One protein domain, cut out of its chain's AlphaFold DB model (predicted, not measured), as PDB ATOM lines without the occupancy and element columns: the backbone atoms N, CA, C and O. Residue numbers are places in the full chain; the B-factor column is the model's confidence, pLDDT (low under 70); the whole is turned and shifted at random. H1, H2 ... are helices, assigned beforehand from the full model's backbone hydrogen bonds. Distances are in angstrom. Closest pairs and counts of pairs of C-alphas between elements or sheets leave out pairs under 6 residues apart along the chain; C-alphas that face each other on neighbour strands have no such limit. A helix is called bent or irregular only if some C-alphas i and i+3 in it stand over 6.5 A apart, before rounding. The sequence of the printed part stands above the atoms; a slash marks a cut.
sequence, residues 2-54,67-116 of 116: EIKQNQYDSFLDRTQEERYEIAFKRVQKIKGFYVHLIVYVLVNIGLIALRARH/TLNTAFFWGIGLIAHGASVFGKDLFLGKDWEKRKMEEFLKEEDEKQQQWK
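This is residues 2 to 54 and 67 to 116 of the 116 residues of the protein "2TM domain-containing protein" of Flavobacterium succinicans (UniProt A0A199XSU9). Two long helices make a thin, loosely paired rod: H1 runs its whole length, and H2 runs back beside it, bent partway into two arms, of which the first, H2a, packs on H1 while the second, H2b, stays apart from it. Residues 2 to 25, 48 to 54 and 98 to 116 stick out free. The printed part has 103 residues, with H1 then H2, no named strand, and the class all helix. It is extended, with a radius of gyration of the C-alphas of 22.7 A and spans of 78 by 24 by 17 A.

Find C-alpha 2 at (-12.573, 0.068, 19.139); from there H1, residues 2 to 54, runs 77.5 A to C-alpha 54 at (-1.611, 51.311, 76.221). After the cut, H2, residues 67 to 114, was assigned as one helix by its hydrogen bonds, but it is bent: C-alphas 91 and 94 are 9.4 A apart. Its arm H2a, residues 67 to 91, spans 33.5 A and is itself irregular, with C-alphas 85 and 88 6.52 A apart. Its arm H2b, residues 94 to 114, spans 30.5 A and ends at C-alpha 114, (-13.866, 18.873, 9.088).

Look at residues 29 to 40 of H1, which alone touch H2a, there with its residues 75 to 85 alone. The closest C-alphas, of Lys 29 and Val 85, are 6.3 A apart. The two run opposite ways at a shallow tilt of 23 degrees. Near residue 85, H2a has a kink of 45 degrees. H2a and H2b stand at a steep tilt of 45 degrees, and H1 and H2b are apart. In H1 and H2b every O i to N i+4 pair is within hydrogen-bond range; in H2a, 19 of 21 are.

The C-alphas farthest apart, of His 54 and Lys 116, are 79.0 A from each other. Residues 55 to 66, the link across the cut, are not printed, and C-alphas 54 and 67 are 15.5 A apart. Mean pLDDT of the printed part is 72.5; look for values under 70 at residues 2 to 4, 7, 50 to 54, 67 to 69, 87 to 98 and 111 to 116.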
ATOM      1  N   GLU A   2     -13.548  -0.287  18.083       64.06
ATOM      2  CA  GLU A   2     -12.573   0.068  19.139       64.06
ATOM      3  C   GLU A   2     -11.836   1.405  18.942       64.06
ATOM      4  O   GLU A   2     -11.626   2.134  19.904       64.06
ATOM      5  N   ILE A   3     -11.507   1.787  17.702       67.81
ATOM      6  CA  ILE A   3     -10.781   3.044  17.419       67.81
ATOM      7  C   ILE A   3     -11.585   4.281  17.862       67.81
ATOM      8  O   ILE A   3     -11.019   5.240  18.375       67.81
ATOM      9  N   LYS A   4     -12.917   4.244  17.717       65.94
ATOM     10  CA  LYS A   4     -13.788   5.346  18.155       65.94
ATOM     11  C   LYS A   4     -13.901   5.421  19.674       65.94
ATOM     12  O   LYS A   4     -13.987   6.522  20.201       65.94
ATOM     13  N   GLN A   5     -13.872   4.275  20.353       70.75
ATOM     14  CA  GLN A   5     -13.925   4.198  21.812       70.75
ATOM     15  C   GLN A   5     -12.650   4.785  22.430       70.75
ATOM     16  O   GLN A   5     -12.723   5.670  23.272       70.75
ATOM     17  N   ASN A   6     -11.487   4.391  21.910       76.56
ATOM     18  CA  ASN A   6     -10.188   4.855  22.401       76.56
ATOM     19  C   ASN A   6      -9.973   6.368  22.162       76.56
ATOM     20  O   ASN A   6      -9.367   7.083  22.963       76.56
ATOM     21  N   GLN A   7     -10.524   6.894  21.064       69.81
ATOM     22  CA  GLN A   7     -10.529   8.333  20.797       69.81
ATOM     23  C   GLN A   7     -11.463   9.101  21.751       69.81
ATOM     24  O   GLN A   7     -11.178  10.247  22.085       69.81
ATOM     25  N   TYR A   8     -12.553   8.476  22.204       73.31
ATOM     26  CA  TYR A   8     -13.493   9.063  23.161       73.31
ATOM     27  C   TYR A   8     -12.918   9.069  24.582       73.31
ATOM     28  O   TYR A   8     -12.980  10.089  25.262       73.31
ATOM     29  N   ASP A   9     -12.276   7.977  24.997       75.12
ATOM     30  CA  ASP A   9     -11.649   7.865  26.318       75.12
ATOM     31  C   ASP A   9     -10.476   8.848  26.467       75.12
ATOM     32  O   ASP A   9     -10.404   9.579  27.451       75.12
ATOM     33  N   SER A  10      -9.616   8.974  25.447       73.31
ATOM     34  CA  SER A  10      -8.523   9.968  25.437       73.31
ATOM     35  C   SER A  10      -9.001  11.419  25.328       73.31
ATOM     36  O   SER A  10      -8.274  12.353  25.669       73.31
ATOM     37  N   PHE A  11     -10.205  11.648  24.810       73.94
ATOM     38  CA  PHE A  11     -10.836  12.961  24.814       73.94
ATOM     39  C   PHE A  11     -11.391  13.297  26.202       73.94
ATOM     40  O   PHE A  11     -11.103  14.366  26.736       73.94
ATOM     41  N   LEU A  12     -12.114  12.361  26.822       76.44
ATOM     42  CA  LEU A  12     -12.624  12.524  28.180       76.44
ATOM     43  C   LEU A  12     -11.488  12.770  29.173       76.44
ATOM     44  O   LEU A  12     -11.605  13.679  29.987       76.44
ATOM     45  N   ASP A  13     -10.380  12.043  29.062       77.69
ATOM     46  CA  ASP A  13      -9.215  12.225  29.929       77.69
ATOM     47  C   ASP A  13      -8.630  13.644  29.813       77.69
ATOM     48  O   ASP A  13      -8.528  14.360  30.809       77.69
ATOM     49  N   ARG A  14      -8.414  14.133  28.582       74.62
ATOM     50  CA  ARG A  14      -7.951  15.511  28.330       74.62
ATOM     51  C   ARG A  14      -8.896  16.567  28.904       74.62
ATOM     52  O   ARG A  14      -8.451  17.499  29.568       74.62
ATOM     53  N   THR A  15     -10.206  16.406  28.708       77.19
ATOM     54  CA  THR A  15     -11.188  17.352  29.264       77.19
ATOM     55  C   THR A  15     -11.243  17.311  30.796       77.19
ATOM     56  O   THR A  15     -11.492  18.335  31.432       77.19
ATOM     57  N   GLN A  16     -11.009  16.154  31.423       74.81
ATOM     58  CA  GLN A  16     -10.956  16.030  32.882       74.81
ATOM     59  C   GLN A  16      -9.698  16.695  33.447       74.81
ATOM     60  O   GLN A  16      -9.802  17.448  34.419       74.81
ATOM     61  N   GLU A  17      -8.542  16.484  32.818       76.31
ATOM     62  CA  GLU A  17      -7.279  17.123  33.198       76.31
ATOM     63  C   GLU A  17      -7.359  18.652  33.097       76.31
ATOM     64  O   GLU A  17      -7.020  19.350  34.055       76.31
ATOM     65  N   GLU A  18      -7.898  19.190  32.000       75.06
ATOM     66  CA  GLU A  18      -8.072  20.638  31.827       75.06
ATOM     67  C   GLU A  18      -9.013  21.237  32.880       75.06
ATOM     68  O   GLU A  18      -8.718  22.271  33.492       75.06
ATOM     69  N   ARG A  19     -10.145  20.574  33.152       71.62
ATOM     70  CA  ARG A  19     -11.096  21.013  34.186       71.62
ATOM     71  C   ARG A  19     -10.467  20.982  35.574       71.62
ATOM     72  O   ARG A  19     -10.696  21.901  36.368       71.62
ATOM     73  N   TYR A  20      -9.660  19.965  35.858       75.25
ATOM     74  CA  TYR A  20      -8.917  19.860  37.105       75.25
ATOM     75  C   TYR A  20      -7.875  20.977  37.230       75.25
ATOM     76  O   TYR A  20      -7.802  21.628  38.271       75.25
ATOM     77  N   GLU A  21      -7.121  21.273  36.170       74.19
ATOM     78  CA  GLU A  21      -6.100  22.322  36.179       74.19
ATOM     79  C   GLU A  21      -6.712  23.719  36.390       74.19
ATOM     80  O   GLU A  21      -6.197  24.529  37.170       74.19
ATOM     81  N   ILE A  22      -7.857  23.994  35.758       74.50
ATOM     82  CA  ILE A  22      -8.610  25.244  35.939       74.50
ATOM     83  C   ILE A  22      -9.112  25.370  37.383       74.50
ATOM     84  O   ILE A  22      -8.921  26.414  38.022       74.50
ATOM     85  N   ALA A  23      -9.715  24.308  37.927       72.31
ATOM     86  CA  ALA A  23     -10.189  24.285  39.308       72.31
ATOM     87  C   ALA A  23      -9.029  24.446  40.306       72.31
ATOM     88  O   ALA A  23      -9.115  25.228  41.256       72.31
ATOM     89  N   PHE A  24      -7.902  23.783  40.059       73.25
ATOM     90  CA  PHE A  24      -6.712  23.856  40.896       73.25
ATOM     91  C   PHE A  24      -6.095  25.262  40.903       73.25
ATOM     92  O   PHE A  24      -5.809  25.812  41.973       73.25
ATOM     93  N   LYS A  25      -5.972  25.907  39.733       73.56
ATOM     94  CA  LYS A  25      -5.515  27.305  39.614       73.56
ATOM     95  C   LYS A  25      -6.433  28.280  40.356       73.56
ATOM     96  O   LYS A  25      -5.943  29.259  40.921       73.56
ATOM     97  N   ARG A  26      -7.747  28.029  40.393       70.88
ATOM     98  CA  ARG A  26      -8.699  28.823  41.194       70.88
ATOM     99  C   ARG A  26      -8.454  28.667  42.688       70.88
ATOM    100  O   ARG A  26      -8.293  29.668  43.384       70.88
ATOM    101  N   VAL A  27      -8.356  27.431  43.171       74.81
ATOM    102  CA  VAL A  27      -8.127  27.145  44.596       74.81
ATOM    103  C   VAL A  27      -6.814  27.760  45.083       74.81
ATOM    104  O   VAL A  27      -6.781  28.332  46.172       74.81
ATOM    105  N   GLN A  28      -5.746  27.713  44.281       74.31
ATOM    106  CA  GLN A  28      -4.477  28.358  44.636       74.31
ATOM    107  C   GLN A  28      -4.605  29.876  44.799       74.31
ATOM    108  O   GLN A  28      -4.103  30.429  45.777       74.31
ATOM    109  N   LYS A  29      -5.312  30.552  43.886       76.19
ATOM    110  CA  LYS A  29      -5.540  32.004  43.972       76.19
ATOM    111  C   LYS A  29      -6.350  32.381  45.211       76.19
ATOM    112  O   LYS A  29      -6.002  33.330  45.908       76.19
ATOM    113  N   ILE A  30      -7.382  31.596  45.523       77.12
ATOM    114  CA  ILE A  30      -8.207  31.781  46.722       77.12
ATOM    115  C   ILE A  30      -7.362  31.578  47.985       77.12
ATOM    116  O   ILE A  30      -7.379  32.428  48.874       77.12
ATOM    117  N   LYS A  31      -6.566  30.501  48.056       74.94
ATOM    118  CA  LYS A  31      -5.653  30.255  49.186       74.94
ATOM    119  C   LYS A  31      -4.666  31.407  49.386       74.94
ATOM    120  O   LYS A  31      -4.482  31.842  50.520       74.94
ATOM    121  N   GLY A  32      -4.080  31.926  48.305       74.88
ATOM    122  CA  GLY A  32      -3.178  33.079  48.354       74.88
ATOM    123  C   GLY A  32      -3.845  34.314  48.962       74.88
ATOM    124  O   GLY A  32      -3.281  34.936  49.861       74.88
ATOM    125  N   PHE A  33      -5.077  34.623  48.556       80.88
ATOM    126  CA  PHE A  33      -5.839  35.732  49.132       80.88
ATOM    127  C   PHE A  33      -6.142  35.538  50.626       80.88
ATOM    128  O   PHE A  33      -5.949  36.465  51.413       80.88
ATOM    129  N   TYR A  34      -6.571  34.339  51.039       77.25
ATOM    130  CA  TYR A  34      -6.897  34.054  52.443       77.25
ATOM    131  C   TYR A  34      -5.708  34.270  53.380       77.25
ATOM    132  O   TYR A  34      -5.893  34.800  54.471       77.25
ATOM    133  N   VAL A  35      -4.490  33.920  52.955       80.81
ATOM    134  CA  VAL A  35      -3.276  34.191  53.744       80.81
ATOM    135  C   VAL A  35      -3.114  35.691  53.993       80.81
ATOM    136  O   VAL A  35      -2.925  36.103  55.135       80.81
ATOM    137  N   HIS A  36      -3.258  36.520  52.956       79.44
ATOM    138  CA  HIS A  36      -3.133  37.974  53.089       79.44
ATOM    139  C   HIS A  36      -4.246  38.570  53.962       79.44
ATOM    140  O   HIS A  36      -3.979  39.445  54.785       79.44
ATOM    141  N   LEU A  37      -5.478  38.063  53.839       82.19
ATOM    142  CA  LEU A  37      -6.607  38.477  54.672       82.19
ATOM    143  C   LEU A  37      -6.386  38.120  56.149       82.19
ATOM    144  O   LEU A  37      -6.586  38.963  57.019       82.19
ATOM    145  N   ILE A  38      -5.942  36.894  56.439       81.31
ATOM    146  CA  ILE A  38      -5.661  36.435  57.807       81.31
ATOM    147  C   ILE A  38      -4.547  37.276  58.430       81.31
ATOM    148  O   ILE A  38      -4.704  37.744  59.555       81.31
ATOM    149  N   VAL A  39      -3.453  37.522  57.701       82.25
ATOM    150  CA  VAL A  39      -2.360  38.385  58.176       82.25
ATOM    151  C   VAL A  39      -2.875  39.796  58.464       82.25
ATOM    152  O   VAL A  39      -2.586  40.338  59.527       82.25
ATOM    153  N   TYR A  40      -3.693  40.372  57.579       82.06
ATOM    154  CA  TYR A  40      -4.291  41.691  57.796       82.06
ATOM    155  C   TYR A  40      -5.163  41.736  59.059       82.06
ATOM    156  O   TYR A  40      -5.025  42.652  59.871       82.06
ATOM    157  N   VAL A  41      -6.034  40.742  59.256       83.50
ATOM    158  CA  VAL A  41      -6.905  40.652  60.437       83.50
ATOM    159  C   VAL A  41      -6.080  40.481  61.712       83.50
ATOM    160  O   VAL A  41      -6.314  41.201  62.679       83.50
ATOM    161  N   LEU A  42      -5.077  39.599  61.714       82.19
ATOM    162  CA  LEU A  42      -4.194  39.385  62.865       82.19
ATOM    163  C   LEU A  42      -3.412  40.649  63.235       82.19
ATOM    164  O   LEU A  42      -3.334  40.990  64.412       82.19
ATOM    165  N   VAL A  43      -2.881  41.374  62.245       79.81
ATOM    166  CA  VAL A  43      -2.175  42.644  62.472       79.81
ATOM    167  C   VAL A  43      -3.124  43.704  63.034       79.81
ATOM    168  O   VAL A  43      -2.767  44.376  63.999       79.81
ATOM    169  N   ASN A  44      -4.343  43.831  62.495       77.00
ATOM    170  CA  ASN A  44      -5.336  44.784  63.002       77.00
ATOM    171  C   ASN A  44      -5.775  44.452  64.435       77.00
ATOM    172  O   ASN A  44      -5.808  45.343  65.283       77.00
ATOM    173  N   ILE A  45      -6.056  43.180  64.732       81.19
ATOM    174  CA  ILE A  45      -6.396  42.725  66.089       81.19
ATOM    175  C   ILE A  45      -5.224  42.975  67.041       81.19
ATOM    176  O   ILE A  45      -5.437  43.495  68.133       81.19
ATOM    177  N   GLY A  46      -3.991  42.669  66.624       78.25
ATOM    178  CA  GLY A  46      -2.782  42.950  67.394       78.25
ATOM    179  C   GLY A  46      -2.626  44.439  67.706       78.25
ATOM    180  O   GLY A  46      -2.374  44.794  68.854       78.25
ATOM    181  N   LEU A  47      -2.863  45.318  66.728       74.31
ATOM    182  CA  LEU A  47      -2.832  46.772  66.916       74.31
ATOM    183  C   LEU A  47      -3.894  47.257  67.914       74.31
ATOM    184  O   LEU A  47      -3.601  48.090  68.772       74.31
ATOM    185  N   ILE A  48      -5.121  46.739  67.809       73.00
ATOM    186  CA  ILE A  48      -6.227  47.074  68.717       73.00
ATOM    187  C   ILE A  48      -5.927  46.565  70.134       73.00
ATOM    188  O   ILE A  48      -6.113  47.306  71.095       73.00
ATOM    189  N   ALA A  49      -5.415  45.340  70.274       75.88
ATOM    190  CA  ALA A  49      -5.067  44.741  71.561       75.88
ATOM    191  C   ALA A  49      -3.892  45.461  72.242       75.88
ATOM    192  O   ALA A  49      -3.937  45.706  73.447       75.88
ATOM    193  N   LEU A  50      -2.867  45.846  71.473       69.44
ATOM    194  CA  LEU A  50      -1.747  46.645  71.970       69.44
ATOM    195  C   LEU A  50      -2.240  48.018  72.449       69.44
ATOM    196  O   LEU A  50      -1.861  48.451  73.530       69.44
ATOM    197  N   ARG A  51      -3.148  48.667  71.700       63.72
ATOM    198  CA  ARG A  51      -3.779  49.935  72.112       63.72
ATOM    199  C   ARG A  51      -4.642  49.793  73.357       63.72
ATOM    200  O   ARG A  51      -4.530  50.630  74.240       63.72
ATOM    201  N   ALA A  52      -5.451  48.739  73.462       65.62
ATOM    202  CA  ALA A  52      -6.275  48.485  74.644       65.62
ATOM    203  C   ALA A  52      -5.430  48.349  75.924       65.62
ATOM    204  O   ALA A  52      -5.898  48.677  77.007       65.62
ATOM    205  N   ARG A  53      -4.173  47.903  75.794       63.53
ATOM    206  CA  ARG A  53      -3.185  47.816  76.882       63.53
ATOM    207  C   ARG A  53      -2.403  49.118  77.125       63.53
ATOM    208  O   ARG A  53      -1.779  49.231  78.170       63.53
ATOM    209  N   HIS A  54      -2.391  50.059  76.177       58.06
ATOM    210  CA  HIS A  54      -1.611  51.311  76.221       58.06
ATOM    211  C   HIS A  54      -2.464  52.567  76.481       58.06
ATOM    212  O   HIS A  54      -1.930  53.672  76.475       58.06
ATOM    213  N   THR A  67       1.732  54.843  60.821       61.16
ATOM    214  CA  THR A  67       1.162  53.520  61.141       61.16
ATOM    215  C   THR A  67      -0.179  53.285  60.445       61.16
ATOM    216  O   THR A  67      -0.445  52.184  59.961       61.16
ATOM    217  N   LEU A  68      -1.021  54.320  60.362       66.19
ATOM    218  CA  LEU A  68      -2.322  54.220  59.694       66.19
ATOM    219  C   LEU A  68      -2.180  54.163  58.172       66.19
ATOM    220  O   LEU A  68      -2.892  53.389  57.539       66.19
ATOM    221  N   ASN A  69      -1.223  54.886  57.587       67.94
ATOM    222  CA  ASN A  69      -0.971  54.828  56.151       67.94
ATOM    223  C   ASN A  69      -0.520  53.450  55.711       67.94
ATOM    224  O   ASN A  69      -1.016  52.960  54.703       67.94
ATOM    225  N   THR A  70       0.386  52.797  56.443       70.62
ATOM    226  CA  THR A  70       0.831  51.454  56.055       70.62
ATOM    227  C   THR A  70      -0.349  50.490  56.009       70.62
ATOM    228  O   THR A  70      -0.508  49.800  55.006       70.62
ATOM    229  N   ALA A  71      -1.219  50.497  57.024       73.38
ATOM    230  CA  ALA A  71      -2.421  49.664  57.047       73.38
ATOM    231  C   ALA A  71      -3.463  50.073  55.988       73.38
ATOM    232  O   ALA A  71      -4.138  49.208  55.433       73.38
ATOM    233  N   PHE A  72      -3.577  51.367  55.673       77.19
ATOM    234  CA  PHE A  72      -4.491  51.893  54.660       77.19
ATOM    235  C   PHE A  72      -4.046  51.529  53.236       77.19
ATOM    236  O   PHE A  72      -4.829  50.963  52.475       77.19
ATOM    237  N   PHE A  73      -2.774  51.750  52.892       80.25
ATOM    238  CA  PHE A  73      -2.199  51.350  51.604       80.25
ATOM    239  C   PHE A  73      -2.176  49.825  51.439       80.25
ATOM    240  O   PHE A  73      -2.509  49.326  50.364       80.25
ATOM    241  N   TRP A  74      -1.868  49.069  52.501       77.88
ATOM    242  CA  TRP A  74      -2.010  47.609  52.483       77.88
ATOM    243  C   TRP A  74      -3.466  47.165  52.335       77.88
ATOM    244  O   TRP A  74      -3.731  46.207  51.615       77.88
ATOM    245  N   GLY A  75      -4.413  47.869  52.958       79.31
ATOM    246  CA  GLY A  75      -5.846  47.628  52.792       79.31
ATOM    247  C   GLY A  75      -6.299  47.823  51.345       79.31
ATOM    248  O   GLY A  75      -6.997  46.968  50.806       79.31
ATOM    249  N   ILE A  76      -5.836  48.883  50.674       82.56
ATOM    250  CA  ILE A  76      -6.101  49.118  49.244       82.56
ATOM    251  C   ILE A  76      -5.497  47.998  48.389       82.56
ATOM    252  O   ILE A  76      -6.176  47.468  47.510       82.56
ATOM    253  N   GLY A  77      -4.253  47.594  48.666       82.56
ATOM    254  CA  GLY A  77      -3.605  46.472  47.981       82.56
ATOM    255  C   GLY A  77      -4.362  45.152  48.162       82.56
ATOM    256  O   GLY A  77      -4.546  44.408  47.200       82.56
ATOM    257  N   LEU A  78      -4.876  44.892  49.368       82.06
ATOM    258  CA  LEU A  78      -5.690  43.719  49.681       82.06
ATOM    259  C   LEU A  78      -7.030  43.744  48.935       82.06
ATOM    260  O   LEU A  78      -7.425  42.728  48.369       82.06
ATOM    261  N   ILE A  79      -7.707  44.896  48.892       81.88
ATOM    262  CA  ILE A  79      -8.962  45.070  48.148       81.88
ATOM    263  C   ILE A  79      -8.722  44.882  46.649       81.88
ATOM    264  O   ILE A  79      -9.481  44.162  46.008       81.88
ATOM    265  N   ALA A  80      -7.654  45.452  46.087       81.56
ATOM    266  CA  ALA A  80      -7.300  45.267  44.681       81.56
ATOM    267  C   ALA A  80      -6.950  43.804  44.361       81.56
ATOM    268  O   ALA A  80      -7.378  43.268  43.337       81.56
ATOM    269  N   HIS A  81      -6.223  43.122  45.249       80.38
ATOM    270  CA  HIS A  81      -5.903  41.702  45.096       80.38
ATOM    271  C   HIS A  81      -7.159  40.826  45.209       80.38
ATOM    272  O   HIS A  81      -7.370  39.938  44.385       80.38
ATOM    273  N   GLY A  82      -8.042  41.128  46.162       78.25
ATOM    274  CA  GLY A  82      -9.343  40.480  46.314       78.25
ATOM    275  C   GLY A  82     -10.240  40.699  45.104       78.25
ATOM    276  O   GLY A  82     -10.793  39.742  44.575       78.25
ATOM    277  N   ALA A  83     -10.312  41.923  44.588       77.06
ATOM    278  CA  ALA A  83     -11.019  42.236  43.353       77.06
ATOM    279  C   ALA A  83     -10.401  41.523  42.138       77.06
ATOM    280  O   ALA A  83     -11.124  41.118  41.240       77.06
ATOM    281  N   SER A  84      -9.089  41.288  42.098       71.75
ATOM    282  CA  SER A  84      -8.462  40.511  41.019       71.75
ATOM    283  C   SER A  84      -8.785  39.010  41.103       71.75
ATOM    284  O   SER A  84      -9.036  38.364  40.082       71.75
ATOM    285  N   VAL A  85      -8.808  38.454  42.321       73.38
ATOM    286  CA  VAL A  85      -9.068  37.028  42.579       73.38
ATOM    287  C   VAL A  85     -10.557  36.699  42.454       73.38
ATOM    288  O   VAL A  85     -10.913  35.778  41.723       73.38
ATOM    289  N   PHE A  86     -11.427  37.465  43.113       70.56
ATOM    290  CA  PHE A  86     -12.877  37.252  43.134       70.56
ATOM    291  C   PHE A  86     -13.627  38.028  42.063       70.56
ATOM    292  O   PHE A  86     -14.726  37.630  41.701       70.56
ATOM    293  N   GLY A  87     -13.068  39.114  41.526       66.50
ATOM    294  CA  GLY A  87     -13.749  39.901  40.498       66.50
ATOM    295  C   GLY A  87     -13.995  39.093  39.236       66.50
ATOM    296  O   GLY A  87     -15.033  39.263  38.624       66.50
ATOM    297  N   LYS A  88     -13.138  38.131  38.877       61.94
ATOM    298  CA  LYS A  88     -13.464  37.226  37.764       61.94
ATOM    299  C   LYS A  88     -14.690  36.356  38.062       61.94
ATOM    300  O   LYS A  88     -15.544  36.244  37.197       61.94
ATOM    301  N   ASP A  89     -14.827  35.810  39.267       61.84
ATOM    302  CA  ASP A  89     -16.000  35.001  39.637       61.84
ATOM    303  C   ASP A  89     -17.278  35.844  39.820       61.84
ATOM    304  O   ASP A  89     -18.361  35.420  39.424       61.84
ATOM    305  N   LEU A  90     -17.158  37.057  40.372       60.03
ATOM    306  CA  LEU A  90     -18.287  37.957  40.637       60.03
ATOM    307  C   LEU A  90     -18.748  38.749  39.403       60.03
ATOM    308  O   LEU A  90     -19.949  38.929  39.233       60.03
ATOM    309  N   PHE A  91     -17.831  39.228  38.551       58.31
ATOM    310  CA  PHE A  91     -18.176  40.011  37.352       58.31
ATOM    311  C   PHE A  91     -18.418  39.157  36.109       58.31
ATOM    312  O   PHE A  91     -19.249  39.540  35.290       58.31
ATOM    313  N   LEU A  92     -17.692  38.048  35.913       62.69
ATOM    314  CA  LEU A  92     -17.907  37.209  34.724       62.69
ATOM    315  C   LEU A  92     -19.013  36.177  34.963       62.69
ATOM    316  O   LEU A  92     -19.716  35.835  34.020       62.69
ATOM    317  N   GLY A  93     -19.257  35.763  36.211       60.56
ATOM    318  CA  GLY A  93     -20.386  34.909  36.573       60.56
ATOM    319  C   GLY A  93     -20.355  33.514  35.932       60.56
ATOM    320  O   GLY A  93     -19.686  33.243  34.932       60.56
ATOM    321  N   LYS A  94     -21.138  32.594  36.501       59.88
ATOM    322  CA  LYS A  94     -21.290  31.228  35.967       59.88
ATOM    323  C   LYS A  94     -21.805  31.211  34.523       59.88
ATOM    324  O   LYS A  94     -21.514  30.268  33.794       59.88
ATOM    325  N   ASP A  95     -22.527  32.248  34.100       67.12
ATOM    326  CA  ASP A  95     -23.071  32.357  32.745       67.12
ATOM    327  C   ASP A  95     -21.992  32.573  31.680       67.12
ATOM    328  O   ASP A  95     -22.096  32.003  30.594       67.12
ATOM    329  N   TRP A  96     -20.926  33.333  31.972       69.81
ATOM    330  CA  TRP A  96     -19.802  33.461  31.039       69.81
ATOM    331  C   TRP A  96     -19.024  32.151  30.922       69.81
ATOM    332  O   TRP A  96     -18.677  31.756  29.811       69.81
ATOM    333  N   GLU A  97     -18.804  31.443  32.038       68.38
ATOM    334  CA  GLU A  97     -18.160  30.122  32.007       68.38
ATOM    335  C   GLU A  97     -18.973  29.112  31.202       68.38
ATOM    336  O   GLU A  97     -18.418  28.371  30.393       68.38
ATOM    337  N   LYS A  98     -20.296  29.110  31.394       68.12
ATOM    338  CA  LYS A  98     -21.205  28.214  30.684       68.12
ATOM    339  C   LYS A  98     -21.202  28.497  29.182       68.12
ATOM    340  O   LYS A  98     -21.027  27.571  28.398       68.12
ATOM    341  N   ARG A  99     -21.278  29.774  28.788       74.75
ATOM    342  CA  ARG A  99     -21.159  30.197  27.385       74.75
ATOM    343  C   ARG A  99     -19.823  29.818  26.769       74.75
ATOM    344  O   ARG A  99     -19.794  29.380  25.627       74.75
ATOM    345  N   LYS A 100     -18.716  30.005  27.495       72.88
ATOM    346  CA  LYS A 100     -17.399  29.664  26.953       72.88
ATOM    347  C   LYS A 100     -17.235  28.164  26.771       72.88
ATOM    348  O   LYS A 100     -16.660  27.746  25.776       72.88
ATOM    349  N   MET A 101     -17.777  27.372  27.689       72.31
ATOM    350  CA  MET A 101     -17.777  25.918  27.572       72.31
ATOM    351  C   MET A 101     -18.643  25.433  26.401       72.31
ATOM    352  O   MET A 101     -18.222  24.540  25.676       72.31
ATOM    353  N   GLU A 102     -19.801  26.055  26.163       76.62
ATOM    354  CA  GLU A 102     -20.620  25.796  24.967       76.62
ATOM    355  C   GLU A 102     -19.886  26.172  23.665       76.62
ATOM    356  O   GLU A 102     -19.967  25.432  22.689       76.62
ATOM    357  N   GLU A 103     -19.133  27.276  23.654       77.12
ATOM    358  CA  GLU A 103     -18.292  27.673  22.514       77.12
ATOM    359  C   GLU A 103     -17.186  26.648  22.230       77.12
ATOM    360  O   GLU A 103     -17.028  26.234  21.085       77.12
ATOM    361  N   PHE A 104     -16.464  26.199  23.262       74.69
ATOM    362  CA  PHE A 104     -15.402  25.198  23.118       74.69
ATOM    363  C   PHE A 104     -15.933  23.854  22.609       74.69
ATOM    364  O   PHE A 104     -15.365  23.297  21.674       74.69
ATOM    365  N   LEU A 105     -17.048  23.365  23.165       74.62
ATOM    366  CA  LEU A 105     -17.680  22.119  22.711       74.62
ATOM    367  C   LEU A 105     -18.087  22.199  21.236       74.62
ATOM    368  O   LEU A 105     -17.898  21.247  20.481       74.62
ATOM    369  N   LYS A 106     -18.611  23.351  20.809       75.81
ATOM    370  CA  LYS A 106     -19.013  23.569  19.421       75.81
ATOM    371  C   LYS A 106     -17.809  23.635  18.473       75.81
ATOM    372  O   LYS A 106     -17.864  23.074  17.384       75.81
ATOM    373  N   GLU A 107     -16.720  24.279  18.888       73.31
ATOM    374  CA  GLU A 107     -15.486  24.389  18.101       73.31
ATOM    375  C   GLU A 107     -14.782  23.026  17.937       73.31
ATOM    376  O   GLU A 107     -14.220  22.725  16.879       73.31
ATOM    377  N   GLU A 108     -14.855  22.160  18.952       70.81
ATOM    378  CA  GLU A 108     -14.377  20.777  18.870       70.81
ATOM    379  C   GLU A 108     -15.251  19.894  17.974       70.81
ATOM    380  O   GLU A 108     -14.709  19.134  17.164       70.81
ATOM    381  N   ASP A 109     -16.578  20.024  18.058       71.00
ATOM    382  CA  ASP A 109     -17.511  19.319  17.173       71.00
ATOM    383  C   ASP A 109     -17.316  19.731  15.703       71.00
ATOM    384  O   ASP A 109     -17.300  18.874  14.813       71.00
ATOM    385  N   GLU A 110     -17.100  21.021  15.431       72.50
ATOM    386  CA  GLU A 110     -16.818  21.540  14.086       72.50
ATOM    387  C   GLU A 110     -15.463  21.044  13.552       72.50
ATOM    388  O   GLU A 110     -15.373  20.602  12.400       72.50
ATOM    389  N   LYS A 111     -14.415  21.011  14.391       65.38
ATOM    390  CA  LYS A 111     -13.129  20.393  14.025       65.38
ATOM    391  C   LYS A 111     -13.268  18.898  13.745       65.38
ATOM    392  O   LYS A 111     -12.714  18.422  12.764       65.38
ATOM    393  N   GLN A 112     -14.015  18.143  14.545       63.44
ATOM    394  CA  GLN A 112     -14.233  16.708  14.304       63.44
ATOM    395  C   GLN A 112     -15.008  16.432  13.005       63.44
ATOM    396  O   GLN A 112     -14.826  15.375  12.396       63.44
ATOM    397  N   GLN A 113     -15.861  17.360  12.562       62.12
ATOM    398  CA  GLN A 113     -16.589  17.249  11.294       62.12
ATOM    399  C   GLN A 113     -15.737  17.607  10.073       62.12
ATOM    400  O   GLN A 113     -15.908  16.975   9.038       62.12
ATOM    401  N   GLN A 114     -14.795  18.549  10.184       61.59
ATOM    402  CA  GLN A 114     -13.866  18.873   9.088       61.59
ATOM    403  C   GLN A 114     -12.855  17.758   8.770       61.59
ATOM    404  O   GLN A 114     -12.257  17.770   7.699       61.59
ATOM    405  N   TRP A 115     -12.631  16.826   9.699       54.53
ATOM    406  CA  TRP A 115     -11.668  15.726   9.549       54.53
ATOM    407  C   TRP A 115     -12.329  14.405   9.102       54.53
ATOM    408  O   TRP A 115     -11.660  13.370   9.067       54.53
ATOM    409  N   LYS A 116     -13.625  14.429   8.767       44.41
ATOM    410  CA  LYS A 116     -14.366  13.329   8.130       44.41
ATOM    411  C   LYS A 116     -14.691  13.666   6.684       44.41
ATOM    412  O   LYS A 116     -14.707  12.704   5.886       44.41
TER     413      LYS A 116